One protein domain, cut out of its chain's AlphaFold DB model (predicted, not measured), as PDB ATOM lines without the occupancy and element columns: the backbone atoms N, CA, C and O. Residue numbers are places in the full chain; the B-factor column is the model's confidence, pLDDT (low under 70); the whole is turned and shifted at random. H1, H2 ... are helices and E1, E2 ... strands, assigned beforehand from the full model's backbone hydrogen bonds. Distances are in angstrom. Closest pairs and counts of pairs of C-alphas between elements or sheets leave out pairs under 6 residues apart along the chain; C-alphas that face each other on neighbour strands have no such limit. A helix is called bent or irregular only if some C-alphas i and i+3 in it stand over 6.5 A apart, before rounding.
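Overview. This is residues 129 to 152 and 194 to 264 of the 1192 residues of an uncharacterized protein of Rhizophagus irregularis (strain DAOM 181602 / DAOM 197198 / MUCL 43194) (UniProt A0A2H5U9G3). A small antiparallel hairpin, E1 and E2, makes the middle, with helices H1 and H2 packed on it and H3 about perpendicular to H1, meeting it near Ile 236. A long link leads away from H3 to the short helices H4 and H5; residues 243 to 248 and 258 to 264 stick out. The printed part has 95 residues, under half in named elements, in the order H1 E1 E2 H2 H3 H4 H5, mostly helix. It is only just compact, close to loose, with a radius of gyration of the C-alphas of 14.6 A and spans of 44 by 30 by 23 A.

Along the chain. Find C-alpha 136 at (13.292, -20.672, -39.747); from there H1 runs 10.4 A to residue 143. E1, residues 195 to 198, spans 9.8 A, and E2, residues 203 to 206, 10.2 A. H2, residues 221 to 228, spans 11.5 A, and H3, residues 230 to 237, 10.6 A. H4 is residues 252 to 255, 4.8 A; H5 is residues 258 to 262, 5.9 A, ending at (23.762, -24.421, -13.358).

Arrangement. Look between E1 and E2: N 196 and O 205 are 2.8 A apart, within hydrogen-bond range. The C-alphas of Lys 139 in H1 and Ser 203 in E2, their closest, are 6.9 A apart; for H2 and E2, those of Cys 223 and Ser 206, 4.8 A. H1 and H3 touch, about perpendicular at 86 degrees, closest at C-alphas 141 and 236, 5.7 A. H3 and H4 are apart. Every O i to N i+4 pair is within range in H1, H3 and H5; H2 has 1 of 4, with 4 of 5 O i to N i+3 pairs; H4 is too short for an i+4 pair.

Size, cuts and confidence. Residues 153 to 193 are not printed; C-alphas 152 and 194 are 6.2 A apart. The links E2 to H2 and H3 to H4 are long. Look for pLDDT under 70 at residues 144, 146, 200, 239 and 241 to 264.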
ATOM      1  N   PRO A 129      25.979 -37.679 -41.026       79.00
ATOM      2  CA  PRO A 129      25.258 -37.533 -39.766       79.00
ATOM      3  C   PRO A 129      23.913 -36.849 -40.027       79.00
ATOM      4  O   PRO A 129      23.826 -35.891 -40.800       79.00
ATOM      5  N   CYS A 130      22.852 -37.346 -39.398       83.19
ATOM      6  CA  CYS A 130      21.537 -36.753 -39.549       83.19
ATOM      7  C   CYS A 130      21.507 -35.389 -38.854       83.19
ATOM      8  O   CYS A 130      21.582 -35.317 -37.632       83.19
ATOM      9  N   GLN A 131      21.333 -34.320 -39.628       81.25
ATOM     10  CA  GLN A 131      21.282 -32.947 -39.116       81.25
ATOM     11  C   GLN A 131      19.938 -32.595 -38.461       81.25
ATOM     12  O   GLN A 131      19.811 -31.549 -37.830       81.25
ATOM     13  N   GLY A 132      18.935 -33.471 -38.578       84.12
ATOM     14  CA  GLY A 132      17.566 -33.183 -38.159       84.12
ATOM     15  C   GLY A 132      16.867 -32.190 -39.091       84.12
ATOM     16  O   GLY A 132      17.411 -31.737 -40.094       84.12
ATOM     17  N   LEU A 133      15.612 -31.882 -38.788       85.94
ATOM     18  CA  LEU A 133      14.851 -30.867 -39.502       85.94
ATOM     19  C   LEU A 133      15.247 -29.481 -38.998       85.94
ATOM     20  O   LEU A 133      15.137 -29.214 -37.804       85.94
ATOM     21  N   SER A 134      15.649 -28.592 -39.902       82.75
ATOM     22  CA  SER A 134      15.910 -27.187 -39.592       82.75
ATOM     23  C   SER A 134      15.336 -26.298 -40.694       82.75
ATOM     24  O   SER A 134      15.555 -26.530 -41.881       82.75
ATOM     25  N   ASN A 135      14.543 -25.311 -40.291       84.25
ATOM     26  CA  ASN A 135      14.057 -24.192 -41.094       84.25
ATOM     27  C   ASN A 135      13.741 -23.034 -40.131       84.25
ATOM     28  O   ASN A 135      13.768 -23.229 -38.915       84.25
ATOM     29  N   ASP A 136      13.434 -21.840 -40.629       81.25
ATOM     30  CA  ASP A 136      13.292 -20.672 -39.747       81.25
ATOM     31  C   ASP A 136      12.114 -20.782 -38.768       81.25
ATOM     32  O   ASP A 136      12.223 -20.359 -37.620       81.25
ATOM     33  N   GLN A 137      11.027 -21.455 -39.160       80.56
ATOM     34  CA  GLN A 137       9.911 -21.734 -38.251       80.56
ATOM     35  C   GLN A 137      10.295 -22.731 -37.146       80.56
ATOM     36  O   GLN A 137       9.880 -22.578 -36.001       80.56
ATOM     37  N   ILE A 138      11.122 -23.731 -37.457       82.62
ATOM     38  CA  ILE A 138      11.655 -24.700 -36.497       82.62
ATOM     39  C   ILE A 138      12.670 -24.034 -35.568       82.62
ATOM     40  O   ILE A 138      12.628 -24.273 -34.365       82.62
ATOM     41  N   LYS A 139      13.540 -23.162 -36.089       80.31
ATOM     42  CA  LYS A 139      14.466 -22.369 -35.269       80.31
ATOM     43  C   LYS A 139      13.691 -21.493 -34.287       80.31
ATOM     44  O   LYS A 139      13.978 -21.514 -33.096       80.31
ATOM     45  N   HIS A 140      12.656 -20.799 -34.764       77.69
ATOM     46  CA  HIS A 140      11.758 -20.024 -33.912       77.69
ATOM     47  C   HIS A 140      11.046 -20.918 -32.881       77.69
ATOM     48  O   HIS A 140      10.973 -20.579 -31.702       77.69
ATOM     49  N   TYR A 141      10.575 -22.103 -33.279       82.06
ATOM     50  CA  TYR A 141       9.994 -23.070 -32.350       82.06
ATOM     51  C   TYR A 141      10.983 -23.496 -31.251       82.06
ATOM     52  O   TYR A 141      10.588 -23.537 -30.092       82.06
ATOM     53  N   ILE A 142      12.254 -23.748 -31.577       76.88
ATOM     54  CA  ILE A 142      13.293 -24.139 -30.610       76.88
ATOM     55  C   ILE A 142      13.611 -22.997 -29.644       76.88
ATOM     56  O   ILE A 142      13.600 -23.206 -28.435       76.88
ATOM     57  N   LEU A 143      13.837 -21.785 -30.159       72.38
ATOM     58  CA  LEU A 143      14.199 -20.621 -29.342       72.38
ATOM     59  C   LEU A 143      13.088 -20.207 -28.365       72.38
ATOM     60  O   LEU A 143      13.369 -19.651 -27.306       72.38
ATOM     61  N   HIS A 144      11.828 -20.498 -28.700       68.69
ATOM     62  CA  HIS A 144      10.663 -20.126 -27.896       68.69
ATOM     63  C   HIS A 144       9.980 -21.315 -27.192       68.69
ATOM     64  O   HIS A 144       8.889 -21.152 -26.635       68.69
ATOM     65  N   CYS A 145      10.594 -22.504 -27.190       71.38
ATOM     66  CA  CYS A 145      10.098 -23.676 -26.467       71.38
ATOM     67  C   CYS A 145      10.987 -23.963 -25.245       71.38
ATOM     68  O   CYS A 145      12.165 -24.262 -25.409       71.38
ATOM     69  N   PRO A 146      10.446 -23.944 -24.013       66.44
ATOM     70  CA  PRO A 146      11.235 -24.210 -22.809       66.44
ATOM     71  C   PRO A 146      11.472 -25.711 -22.540       66.44
ATOM     72  O   PRO A 146      12.008 -26.063 -21.496       66.44
ATOM     73  N   SER A 147      11.019 -26.601 -23.428       73.88
ATOM     74  CA  SER A 147      11.186 -28.058 -23.324       73.88
ATOM     75  C   SER A 147      12.237 -28.539 -24.323       73.88
ATOM     76  O   SER A 147      12.312 -28.009 -25.427       73.88
ATOM     77  N   ASP A 148      12.977 -29.597 -23.989       76.62
ATOM     78  CA  ASP A 148      13.981 -30.206 -24.881       76.62
ATOM     79  C   ASP A 148      13.379 -31.265 -25.831       76.62
ATOM     80  O   ASP A 148      14.091 -31.923 -26.593       76.62
ATOM     81  N   PHE A 149      12.070 -31.516 -25.753       85.12
ATOM     82  CA  PHE A 149      11.374 -32.541 -26.538       85.12
ATOM     83  C   PHE A 149       9.899 -32.198 -26.770       85.12
ATOM     84  O   PHE A 149       9.334 -31.331 -26.098       85.12
ATOM     85  N   GLY A 150       9.252 -32.900 -27.709       83.81
ATOM     86  CA  GLY A 150       7.835 -32.718 -28.015       83.81
ATOM     87  C   GLY A 150       7.101 -33.966 -28.518       83.81
ATOM     88  O   GLY A 150       7.688 -34.997 -28.856       83.81
ATOM     89  N   GLY A 151       5.769 -33.853 -28.513       82.25
ATOM     90  CA  GLY A 151       4.817 -34.881 -28.949       82.25
ATOM     91  C   GLY A 151       4.644 -36.076 -28.003       82.25
ATOM     92  O   GLY A 151       4.094 -37.101 -28.402       82.25
ATOM     93  N   SER A 152       5.053 -35.911 -26.742       84.31
ATOM     94  CA  SER A 152       4.739 -36.838 -25.652       84.31
ATOM     95  C   SER A 152       3.235 -36.882 -25.335       84.31
ATOM     96  O   SER A 152       2.455 -36.032 -25.783       84.31
ATOM     97  N   THR A 194       8.078 -37.966 -29.142       85.38
ATOM     98  CA  THR A 194       8.167 -38.345 -30.559       85.38
ATOM     99  C   THR A 194       9.266 -37.592 -31.299       85.38
ATOM    100  O   THR A 194       9.750 -38.077 -32.321       85.38
ATOM    101  N   TRP A 195       9.689 -36.432 -30.791       89.94
ATOM    102  CA  TRP A 195      10.836 -35.685 -31.306       89.94
ATOM    103  C   TRP A 195      11.603 -34.970 -30.193       89.94
ATOM    104  O   TRP A 195      11.030 -34.602 -29.167       89.94
ATOM    105  N   PHE A 196      12.894 -34.750 -30.424       86.06
ATOM    106  CA  PHE A 196      13.811 -34.023 -29.553       86.06
ATOM    107  C   PHE A 196      14.258 -32.721 -30.213       86.06
ATOM    108  O   PHE A 196      14.424 -32.651 -31.432       86.06
ATOM    109  N   LEU A 197      14.432 -31.693 -29.389       85.38
ATOM    110  CA  LEU A 197      14.881 -30.362 -29.772       85.38
ATOM    111  C   LEU A 197      16.376 -30.268 -29.469       85.38
ATOM    112  O   LEU A 197      16.780 -30.361 -28.312       85.38
ATOM    113  N   ASP A 198      17.193 -30.105 -30.505       79.94
ATOM    114  CA  ASP A 198      18.617 -29.823 -30.354       79.94
ATOM    115  C   ASP A 198      18.813 -28.304 -30.334       79.94
ATOM    116  O   ASP A 198      18.759 -27.637 -31.370       79.94
ATOM    117  N   GLN A 199      19.002 -27.750 -29.133       72.44
ATOM    118  CA  GLN A 199      19.235 -26.316 -28.944       72.44
ATOM    119  C   GLN A 199      20.596 -25.865 -29.493       72.44
ATOM    120  O   GLN A 199      20.733 -24.701 -29.858       72.44
ATOM    121  N   GLY A 200      21.584 -26.763 -29.585       68.75
ATOM    122  CA  GLY A 200      22.920 -26.431 -30.082       68.75
ATOM    123  C   GLY A 200      22.951 -26.284 -31.600       68.75
ATOM    124  O   GLY A 200      23.512 -25.325 -32.119       68.75
ATOM    125  N   ASN A 201      22.294 -27.200 -32.315       73.56
ATOM    126  CA  ASN A 201      22.245 -27.188 -33.783       73.56
ATOM    127  C   ASN A 201      20.990 -26.513 -34.363       73.56
ATOM    128  O   ASN A 201      20.829 -26.456 -35.582       73.56
ATOM    129  N   LEU A 202      20.089 -26.022 -33.502       81.88
ATOM    130  CA  LEU A 202      18.784 -25.462 -33.866       81.88
ATOM    131  C   LEU A 202      18.026 -26.359 -34.860       81.88
ATOM    132  O   LEU A 202      17.523 -25.912 -35.902       81.88
ATOM    133  N   SER A 203      17.956 -27.649 -34.531       86.00
ATOM    134  CA  SER A 203      17.267 -28.653 -35.334       86.00
ATOM    135  C   SER A 203      16.393 -29.582 -34.492       86.00
ATOM    136  O   SER A 203      16.564 -29.738 -33.284       86.00
ATOM    137  N   VAL A 204      15.398 -30.189 -35.140       86.94
ATOM    138  CA  VAL A 204      14.517 -31.185 -34.525       86.94
ATOM    139  C   VAL A 204      14.847 -32.560 -35.067       86.94
ATOM    140  O   VAL A 204      14.816 -32.791 -36.275       86.94
ATOM    141  N   THR A 205      15.086 -33.509 -34.171       87.38
ATOM    142  CA  THR A 205      15.292 -34.910 -34.536       87.38
ATOM    143  C   THR A 205      14.107 -35.754 -34.090       87.38
ATOM    144  O   THR A 205      13.506 -35.523 -33.045       87.38
ATOM    145  N   SER A 206      13.739 -36.752 -34.891       86.44
ATOM    146  CA  SER A 206      12.775 -37.764 -34.456       86.44
ATOM    147  C   SER A 206      13.356 -38.563 -33.288       86.44
ATOM    148  O   SER A 206      14.549 -38.866 -33.279       86.44
ATOM    149  N   ALA A 207      12.524 -38.976 -32.329       83.94
ATOM    150  CA  ALA A 207      12.955 -39.858 -31.241       83.94
ATOM    151  C   ALA A 207      13.502 -41.206 -31.751       83.94
ATOM    152  O   ALA A 207      14.303 -41.847 -31.078       83.94
ATOM    153  N   LYS A 208      13.119 -41.605 -32.973       82.44
ATOM    154  CA  LYS A 208      13.616 -42.795 -33.681       82.44
ATOM    155  C   LYS A 208      14.695 -42.468 -34.723       82.44
ATOM    156  O   LYS A 208      14.881 -43.219 -35.678       82.44
ATOM    157  N   CYS A 209      15.376 -41.327 -34.595       83.25
ATOM    158  CA  CYS A 209      16.424 -40.917 -35.526       83.25
ATOM    159  C   CYS A 209      17.499 -42.006 -35.661       83.25
ATOM    160  O   CYS A 209      18.085 -42.441 -34.670       83.25
ATOM    161  N   LYS A 210      17.810 -42.396 -36.905       78.88
ATOM    162  CA  LYS A 210      18.846 -43.396 -37.224       78.88
ATOM    163  C   LYS A 210      20.281 -42.882 -36.981       78.88
ATOM    164  O   LYS A 210      21.228 -43.636 -37.161       78.88
ATOM    165  N   LYS A 211      20.444 -41.614 -36.569       80.38
ATOM    166  CA  LYS A 211      21.700 -40.862 -36.336       80.38
ATOM    167  C   LYS A 211      22.583 -40.648 -37.571       80.38
ATOM    168  O   LYS A 211      23.144 -39.569 -37.705       80.38
ATOM    169  N   PHE A 212      22.623 -41.595 -38.503       76.88
ATOM    170  CA  PHE A 212      23.322 -41.506 -39.786       76.88
ATOM    171  C   PHE A 212      22.358 -41.793 -40.946       76.88
ATOM    172  O   PHE A 212      21.324 -42.447 -40.772       76.88
ATOM    173  N   THR A 213      22.642 -41.253 -42.129       77.94
ATOM    174  CA  THR A 213      21.801 -41.418 -43.320       77.94
ATOM    175  C   THR A 213      22.614 -41.403 -44.603       77.94
ATOM    176  O   THR A 213      23.516 -40.589 -44.748       77.94
ATOM    177  N   ALA A 214      22.247 -42.261 -45.557       74.00
ATOM    178  CA  ALA A 214      22.852 -42.278 -46.886       74.00
ATOM    179  C   ALA A 214      22.284 -41.215 -47.856       74.00
ATOM    180  O   ALA A 214      22.656 -41.164 -49.022       74.00
ATOM    181  N   ARG A 215      21.329 -40.387 -47.403       74.75
ATOM    182  CA  ARG A 215      20.700 -39.352 -48.233       74.75
ATOM    183  C   ARG A 215      21.591 -38.113 -48.313       74.75
ATOM    184  O   ARG A 215      22.024 -37.609 -47.277       74.75
ATOM    185  N   GLU A 216      21.745 -37.545 -49.509       72.06
ATOM    186  CA  GLU A 216      22.446 -36.263 -49.716       72.06
ATOM    187  C   GLU A 216      21.841 -35.110 -48.902       72.06
ATOM    188  O   GLU A 216      22.557 -34.206 -48.480       72.06
ATOM    189  N   SER A 217      20.538 -35.170 -48.599       74.69
ATOM    190  CA  SER A 217      19.848 -34.184 -47.757       74.69
ATOM    191  C   SER A 217      20.308 -34.170 -46.296       74.69
ATOM    192  O   SER A 217      19.875 -33.302 -45.543       74.69
ATOM    193  N   LYS A 218      21.136 -35.136 -45.865       80.94
ATOM    194  CA  LYS A 218      21.614 -35.301 -44.479       80.94
ATOM    195  C   LYS A 218      20.482 -35.402 -43.447       80.94
ATOM    196  O   LYS A 218      20.679 -35.161 -42.258       80.94
ATOM    197  N   ILE A 219      19.283 -35.807 -43.874       82.06
ATOM    198  CA  ILE A 219      18.117 -36.050 -43.016       82.06
ATOM    199  C   ILE A 219      17.702 -37.515 -43.167       82.06
ATOM    200  O   ILE A 219      17.377 -37.967 -44.263       82.06
ATOM    201  N   CYS A 220      17.704 -38.272 -42.065       84.50
ATOM    202  CA  CYS A 220      17.284 -39.670 -42.090       84.50
ATOM    203  C   CYS A 220      15.769 -39.800 -42.297       84.50
ATOM    204  O   CYS A 220      15.001 -38.898 -41.968       84.50
ATOM    205  N   GLU A 221      15.329 -40.957 -42.786       82.25
ATOM    206  CA  GLU A 221      13.925 -41.205 -43.145       82.25
ATOM    207  C   GLU A 221      12.954 -40.975 -41.982       82.25
ATOM    208  O   GLU A 221      11.862 -40.457 -42.179       82.25
ATOM    209  N   GLU A 222      13.357 -41.321 -40.757       83.31
ATOM    210  CA  GLU A 222      12.530 -41.136 -39.560       83.31
ATOM    211  C   GLU A 222      12.397 -39.658 -39.160       83.31
ATOM    212  O   GLU A 222      11.349 -39.251 -38.660       83.31
ATOM    213  N   CYS A 223      13.424 -38.837 -39.405       84.88
ATOM    214  CA  CYS A 223      13.346 -37.383 -39.231       84.88
ATOM    215  C   CYS A 223      12.550 -36.727 -40.363       84.88
ATOM    216  O   CYS A 223      11.817 -35.776 -40.120       84.88
ATOM    217  N   ASP A 224      12.645 -37.248 -41.583       82.94
ATOM    218  CA  ASP A 224      11.908 -36.736 -42.739       82.94
ATOM    219  C   ASP A 224      10.398 -37.014 -42.618       82.94
ATOM    220  O   ASP A 224       9.576 -36.119 -42.817       82.94
ATOM    221  N   LYS A 225      10.016 -38.208 -42.133       83.88
ATOM    222  CA  LYS A 225       8.624 -38.554 -41.774       83.88
ATOM    223  C   LYS A 225       8.017 -37.593 -40.749       83.88
ATOM    224  O   LYS A 225       6.803 -37.383 -40.757       83.88
ATOM    225  N   LEU A 226       8.840 -36.987 -39.888       84.25
ATOM    226  CA  LEU A 226       8.377 -36.017 -38.898       84.25
ATOM    227  C   LEU A 226       7.731 -34.788 -39.561       84.25
ATOM    228  O   LEU A 226       6.781 -34.252 -38.999       84.25
ATOM    229  N   ARG A 227       8.149 -34.398 -40.779       80.94
ATOM    230  CA  ARG A 227       7.540 -33.281 -41.536       80.94
ATOM    231  C   ARG A 227       6.041 -33.473 -41.768       80.94
ATOM    232  O   ARG A 227       5.284 -32.507 -41.755       80.94
ATOM    233  N   ASN A 228       5.614 -34.722 -41.934       79.19
ATOM    234  CA  ASN A 228       4.223 -35.071 -42.217       79.19
ATOM    235  C   ASN A 228       3.401 -35.334 -40.944       79.19
ATOM    236  O   ASN A 228       2.176 -35.454 -41.021       79.19
ATOM    237  N   ASN A 229       4.035 -35.369 -39.767       84.19
ATOM    238  CA  ASN A 229       3.354 -35.551 -38.489       84.19
ATOM    239  C   ASN A 229       2.475 -34.324 -38.177       84.19
ATOM    240  O   ASN A 229       2.975 -33.202 -38.080       84.19
ATOM    241  N   SER A 230       1.164 -34.535 -38.020       81.81
ATOM    242  CA  SER A 230       0.203 -33.459 -37.736       81.81
ATOM    243  C   SER A 230       0.541 -32.716 -36.444       81.81
ATOM    244  O   SER A 230       0.664 -31.498 -36.465       81.81
ATOM    245  N   ARG A 231       0.846 -33.438 -35.357       82.06
ATOM    246  CA  ARG A 231       1.211 -32.835 -34.062       82.06
ATOM    247  C   ARG A 231       2.485 -31.997 -34.136       82.06
ATOM    248  O   ARG A 231       2.612 -31.021 -33.403       82.06
ATOM    249  N   PHE A 232       3.437 -32.382 -34.984       84.88
ATOM    250  CA  PHE A 232       4.668 -31.616 -35.174       84.88
ATOM    251  C   PHE A 232       4.414 -30.323 -35.960       84.88
ATOM    252  O   PHE A 232       4.895 -29.263 -35.561       84.88
ATOM    253  N   ARG A 233       3.604 -30.382 -37.026       82.38
ATOM    254  CA  ARG A 233       3.191 -29.190 -37.787       82.38
ATOM    255  C   ARG A 233       2.375 -28.217 -36.937       82.38
ATOM    256  O   ARG A 233       2.635 -27.014 -36.979       82.38
ATOM    257  N   ASP A 234       1.469 -28.728 -36.110       82.44
ATOM    258  CA  ASP A 234       0.704 -27.917 -35.158       82.44
ATOM    259  C   ASP A 234       1.636 -27.253 -34.133       82.44
ATOM    260  O   ASP A 234       1.506 -26.070 -33.834       82.44
ATOM    261  N   ALA A 235       2.644 -27.978 -33.634       80.44
ATOM    262  CA  ALA A 235       3.611 -27.427 -32.687       80.44
ATOM    263  C   ALA A 235       4.477 -26.309 -33.297       80.44
ATOM    264  O   ALA A 235       4.760 -25.326 -32.615       80.44
ATOM    265  N   ILE A 236       4.890 -26.420 -34.559       83.81
ATOM    266  CA  ILE A 236       5.694 -25.372 -35.209       83.81
ATOM    267  C   ILE A 236       4.842 -24.142 -35.562       83.81
ATOM    268  O   ILE A 236       5.326 -23.017 -35.464       83.81
ATOM    269  N   SER A 237       3.579 -24.342 -35.947       78.81
ATOM    270  CA  SER A 237       2.665 -23.258 -36.347       78.81
ATOM    271  C   SER A 237       1.996 -22.528 -35.173       78.81
ATOM    272  O   SER A 237       1.423 -21.457 -35.362       78.81
ATOM    273  N   MET A 238       2.083 -23.067 -33.953       76.19
ATOM    274  CA  MET A 238       1.477 -22.471 -32.763       76.19
ATOM    275  C   MET A 238       2.129 -21.129 -32.393       76.19
ATOM    276  O   MET A 238       3.338 -21.053 -32.162       76.19
ATOM    277  N   GLN A 239       1.311 -20.083 -32.248       68.25
ATOM    278  CA  GLN A 239       1.769 -18.768 -31.795       68.25
ATOM    279  C   GLN A 239       2.330 -18.860 -30.364       68.25
ATOM    280  O   GLN A 239       1.667 -19.352 -29.449       68.25
ATOM    281  N   ARG A 240       3.581 -18.420 -30.172       70.44
ATOM    282  CA  ARG A 240       4.302 -18.511 -28.892       70.44
ATOM    283  C   ARG A 240       4.106 -17.256 -28.044       70.44
ATOM    284  O   ARG A 240       3.705 -16.207 -28.542       70.44
ATOM    285  N   ALA A 241       4.338 -17.394 -26.740       61.78
ATOM    286  CA  ALA A 241       4.113 -16.319 -25.784       61.78
ATOM    287  C   ALA A 241       5.012 -15.108 -26.088       61.78
ATOM    288  O   ALA A 241       6.211 -15.253 -26.307       61.78
ATOM    289  N   THR A 242       4.420 -13.918 -26.076       59.00
ATOM    290  CA  THR A 242       5.112 -12.630 -26.169       59.00
ATOM    291  C   THR A 242       5.472 -12.139 -24.766       59.00
ATOM    292  O   THR A 242       4.980 -12.677 -23.771       59.00
ATOM    293  N   GLU A 243       6.280 -11.083 -24.648       53.88
ATOM    294  CA  GLU A 243       6.666 -10.498 -23.348       53.88
ATOM    295  C   GLU A 243       5.460 -10.207 -22.431       53.88
ATOM    296  O   GLU A 243       5.530 -10.390 -21.217       53.88
ATOM    297  N   LYS A 244       4.304  -9.840 -23.008       54.34
ATOM    298  CA  LYS A 244       3.058  -9.580 -22.265       54.34
ATOM    299  C   LYS A 244       2.330 -10.852 -21.803       54.34
ATOM    300  O   LYS A 244       1.587 -10.800 -20.819       54.34
ATOM    301  N   THR A 245       2.516 -11.985 -22.485       59.62
ATOM    302  CA  THR A 245       1.855 -13.267 -22.169       59.62
ATOM    303  C   THR A 245       2.771 -14.276 -21.468       59.62
ATOM    304  O   THR A 245       2.278 -15.287 -20.973       59.62
ATOM    305  N   PHE A 246       4.064 -13.963 -21.303       58.34
ATOM    306  CA  PHE A 246       5.059 -14.784 -20.593       58.34
ATOM    307  C   PHE A 246       4.644 -15.144 -19.154       58.34
ATOM    308  O   PHE A 246       4.931 -16.236 -18.671       58.34
ATOM    309  N   LYS A 247       3.881 -14.264 -18.484       56.34
ATOM    310  CA  LYS A 247       3.328 -14.489 -17.132       56.34
ATOM    311  C   LYS A 247       2.377 -15.689 -17.022       56.34
ATOM    312  O   LYS A 247       2.143 -16.165 -15.915       56.34
ATOM    313  N   TYR A 248       1.825 -16.157 -18.144       54.41
ATOM    314  CA  TYR A 248       0.929 -17.314 -18.201       54.41
ATOM    315  C   TYR A 248       1.671 -18.633 -18.477       54.41
ATOM    316  O   TYR A 248       1.046 -19.692 -18.469       54.41
ATOM    317  N   ILE A 249       2.994 -18.597 -18.695       59.25
ATOM    318  CA  ILE A 249       3.825 -19.805 -18.767       59.25
ATOM    319  C   ILE A 249       3.992 -20.360 -17.341       59.25
ATOM    320  O   ILE A 249       4.433 -19.630 -16.450       59.25
ATOM    321  N   PRO A 250       3.677 -21.645 -17.088       57.75
ATOM    322  CA  PRO A 250       3.863 -22.247 -15.771       57.75
ATOM    323  C   PRO A 250       5.318 -22.132 -15.286       57.75
ATOM    324  O   PRO A 250       6.236 -22.620 -15.948       57.75
ATOM    325  N   LYS A 251       5.521 -21.534 -14.099       57.19
ATOM    326  CA  LYS A 251       6.840 -21.202 -13.517       57.19
ATOM    327  C   LYS A 251       7.837 -22.368 -13.460       57.19
ATOM    328  O   LYS A 251       9.036 -22.121 -13.498       57.19
ATOM    329  N   ARG A 252       7.373 -23.622 -13.422       55.50
ATOM    330  CA  ARG A 252       8.228 -24.827 -13.421       55.50
ATOM    331  C   ARG A 252       9.160 -24.923 -14.637       55.50
ATOM    332  O   ARG A 252      10.319 -25.263 -14.482       55.50
ATOM    333  N   HIS A 253       8.705 -24.507 -15.824       55.00
ATOM    334  CA  HIS A 253       9.535 -24.515 -17.038       55.00
ATOM    335  C   HIS A 253      10.687 -23.490 -16.972       55.00
ATOM    336  O   HIS A 253      11.599 -23.521 -17.792       55.00
ATOM    337  N   ILE A 254      10.643 -22.584 -15.989       56.44
ATOM    338  CA  ILE A 254      11.667 -21.575 -15.707       56.44
ATOM    339  C   ILE A 254      12.482 -21.968 -14.459       56.44
ATOM    340  O   ILE A 254      13.691 -21.775 -14.446       56.44
ATOM    341  N   GLN A 255      11.849 -22.532 -13.422       51.22
ATOM    342  CA  GLN A 255      12.502 -22.949 -12.170       51.22
ATOM    343  C   GLN A 255      13.357 -24.212 -12.323       51.22
ATOM    344  O   GLN A 255      14.451 -24.264 -11.769       51.22
ATOM    345  N   ASP A 256      12.902 -25.180 -13.122       49.91
ATOM    346  CA  ASP A 256      13.653 -26.400 -13.447       49.91
ATOM    347  C   ASP A 256      14.535 -26.213 -14.694       49.91
ATOM    348  O   ASP A 256      15.086 -27.169 -15.240       49.91
ATOM    349  N   ASN A 257      14.667 -24.969 -15.174       54.53
ATOM    350  CA  ASN A 257      15.546 -24.653 -16.286       54.53
ATOM    351  C   ASN A 257      16.992 -24.933 -15.871       54.53
ATOM    352  O   ASN A 257      17.478 -24.449 -14.843       54.53
ATOM    353  N   ARG A 258      17.693 -25.686 -16.719       52.84
ATOM    354  CA  ARG A 258      19.087 -26.070 -16.520       52.84
ATOM    355  C   ARG A 258      19.975 -24.860 -16.228       52.84
ATOM    356  O   ARG A 258      20.866 -24.970 -15.408       52.84
ATOM    357  N   LEU A 259      19.685 -23.688 -16.792       53.97
ATOM    358  CA  LEU A 259      20.422 -22.445 -16.543       53.97
ATOM    359  C   LEU A 259      20.316 -21.972 -15.077       53.97
ATOM    360  O   LEU A 259      21.310 -21.555 -14.496       53.97
ATOM    361  N   VAL A 260      19.148 -22.108 -14.440       52.62
ATOM    362  CA  VAL A 260      18.936 -21.742 -13.025       52.62
ATOM    363  C   VAL A 260      19.613 -22.745 -12.085       52.62
ATOM    364  O   VAL A 260      20.195 -22.341 -11.080       52.62
ATOM    365  N   GLN A 261      19.603 -24.033 -12.438       53.38
ATOM    366  CA  GLN A 261      20.319 -25.076 -11.694       53.38
ATOM    367  C   GLN A 261      21.847 -24.951 -11.852       53.38
ATOM    368  O   GLN A 261      22.574 -25.048 -10.866       53.38
ATOM    369  N   LEU A 262      22.339 -24.644 -13.059       52.22
ATOM    370  CA  LEU A 262      23.762 -24.421 -13.358       52.22
ATOM    371  C   LEU A 262      24.308 -23.146 -12.692       52.22
ATOM    372  O   LEU A 262      25.455 -23.138 -12.258       52.22
ATOM    373  N   LEU A 263      23.495 -22.091 -12.542       51.84
ATOM    374  CA  LEU A 263      23.848 -20.888 -11.765       51.84
ATOM    375  C   LEU A 263      23.947 -21.160 -10.250       51.84
ATOM    376  O   LEU A 263      24.525 -20.359  -9.509       51.84
ATOM    377  N   GLY A 264      23.379 -22.273  -9.777       48.62
ATOM    378  CA  GLY A 264      23.491 -22.742  -8.398       48.62
ATOM    379  C   GLY A 264      24.763 -23.546  -8.116       48.62
ATOM    380  O   GLY A 264      25.245 -23.496  -6.986       48.62
TER     381      GLY A 264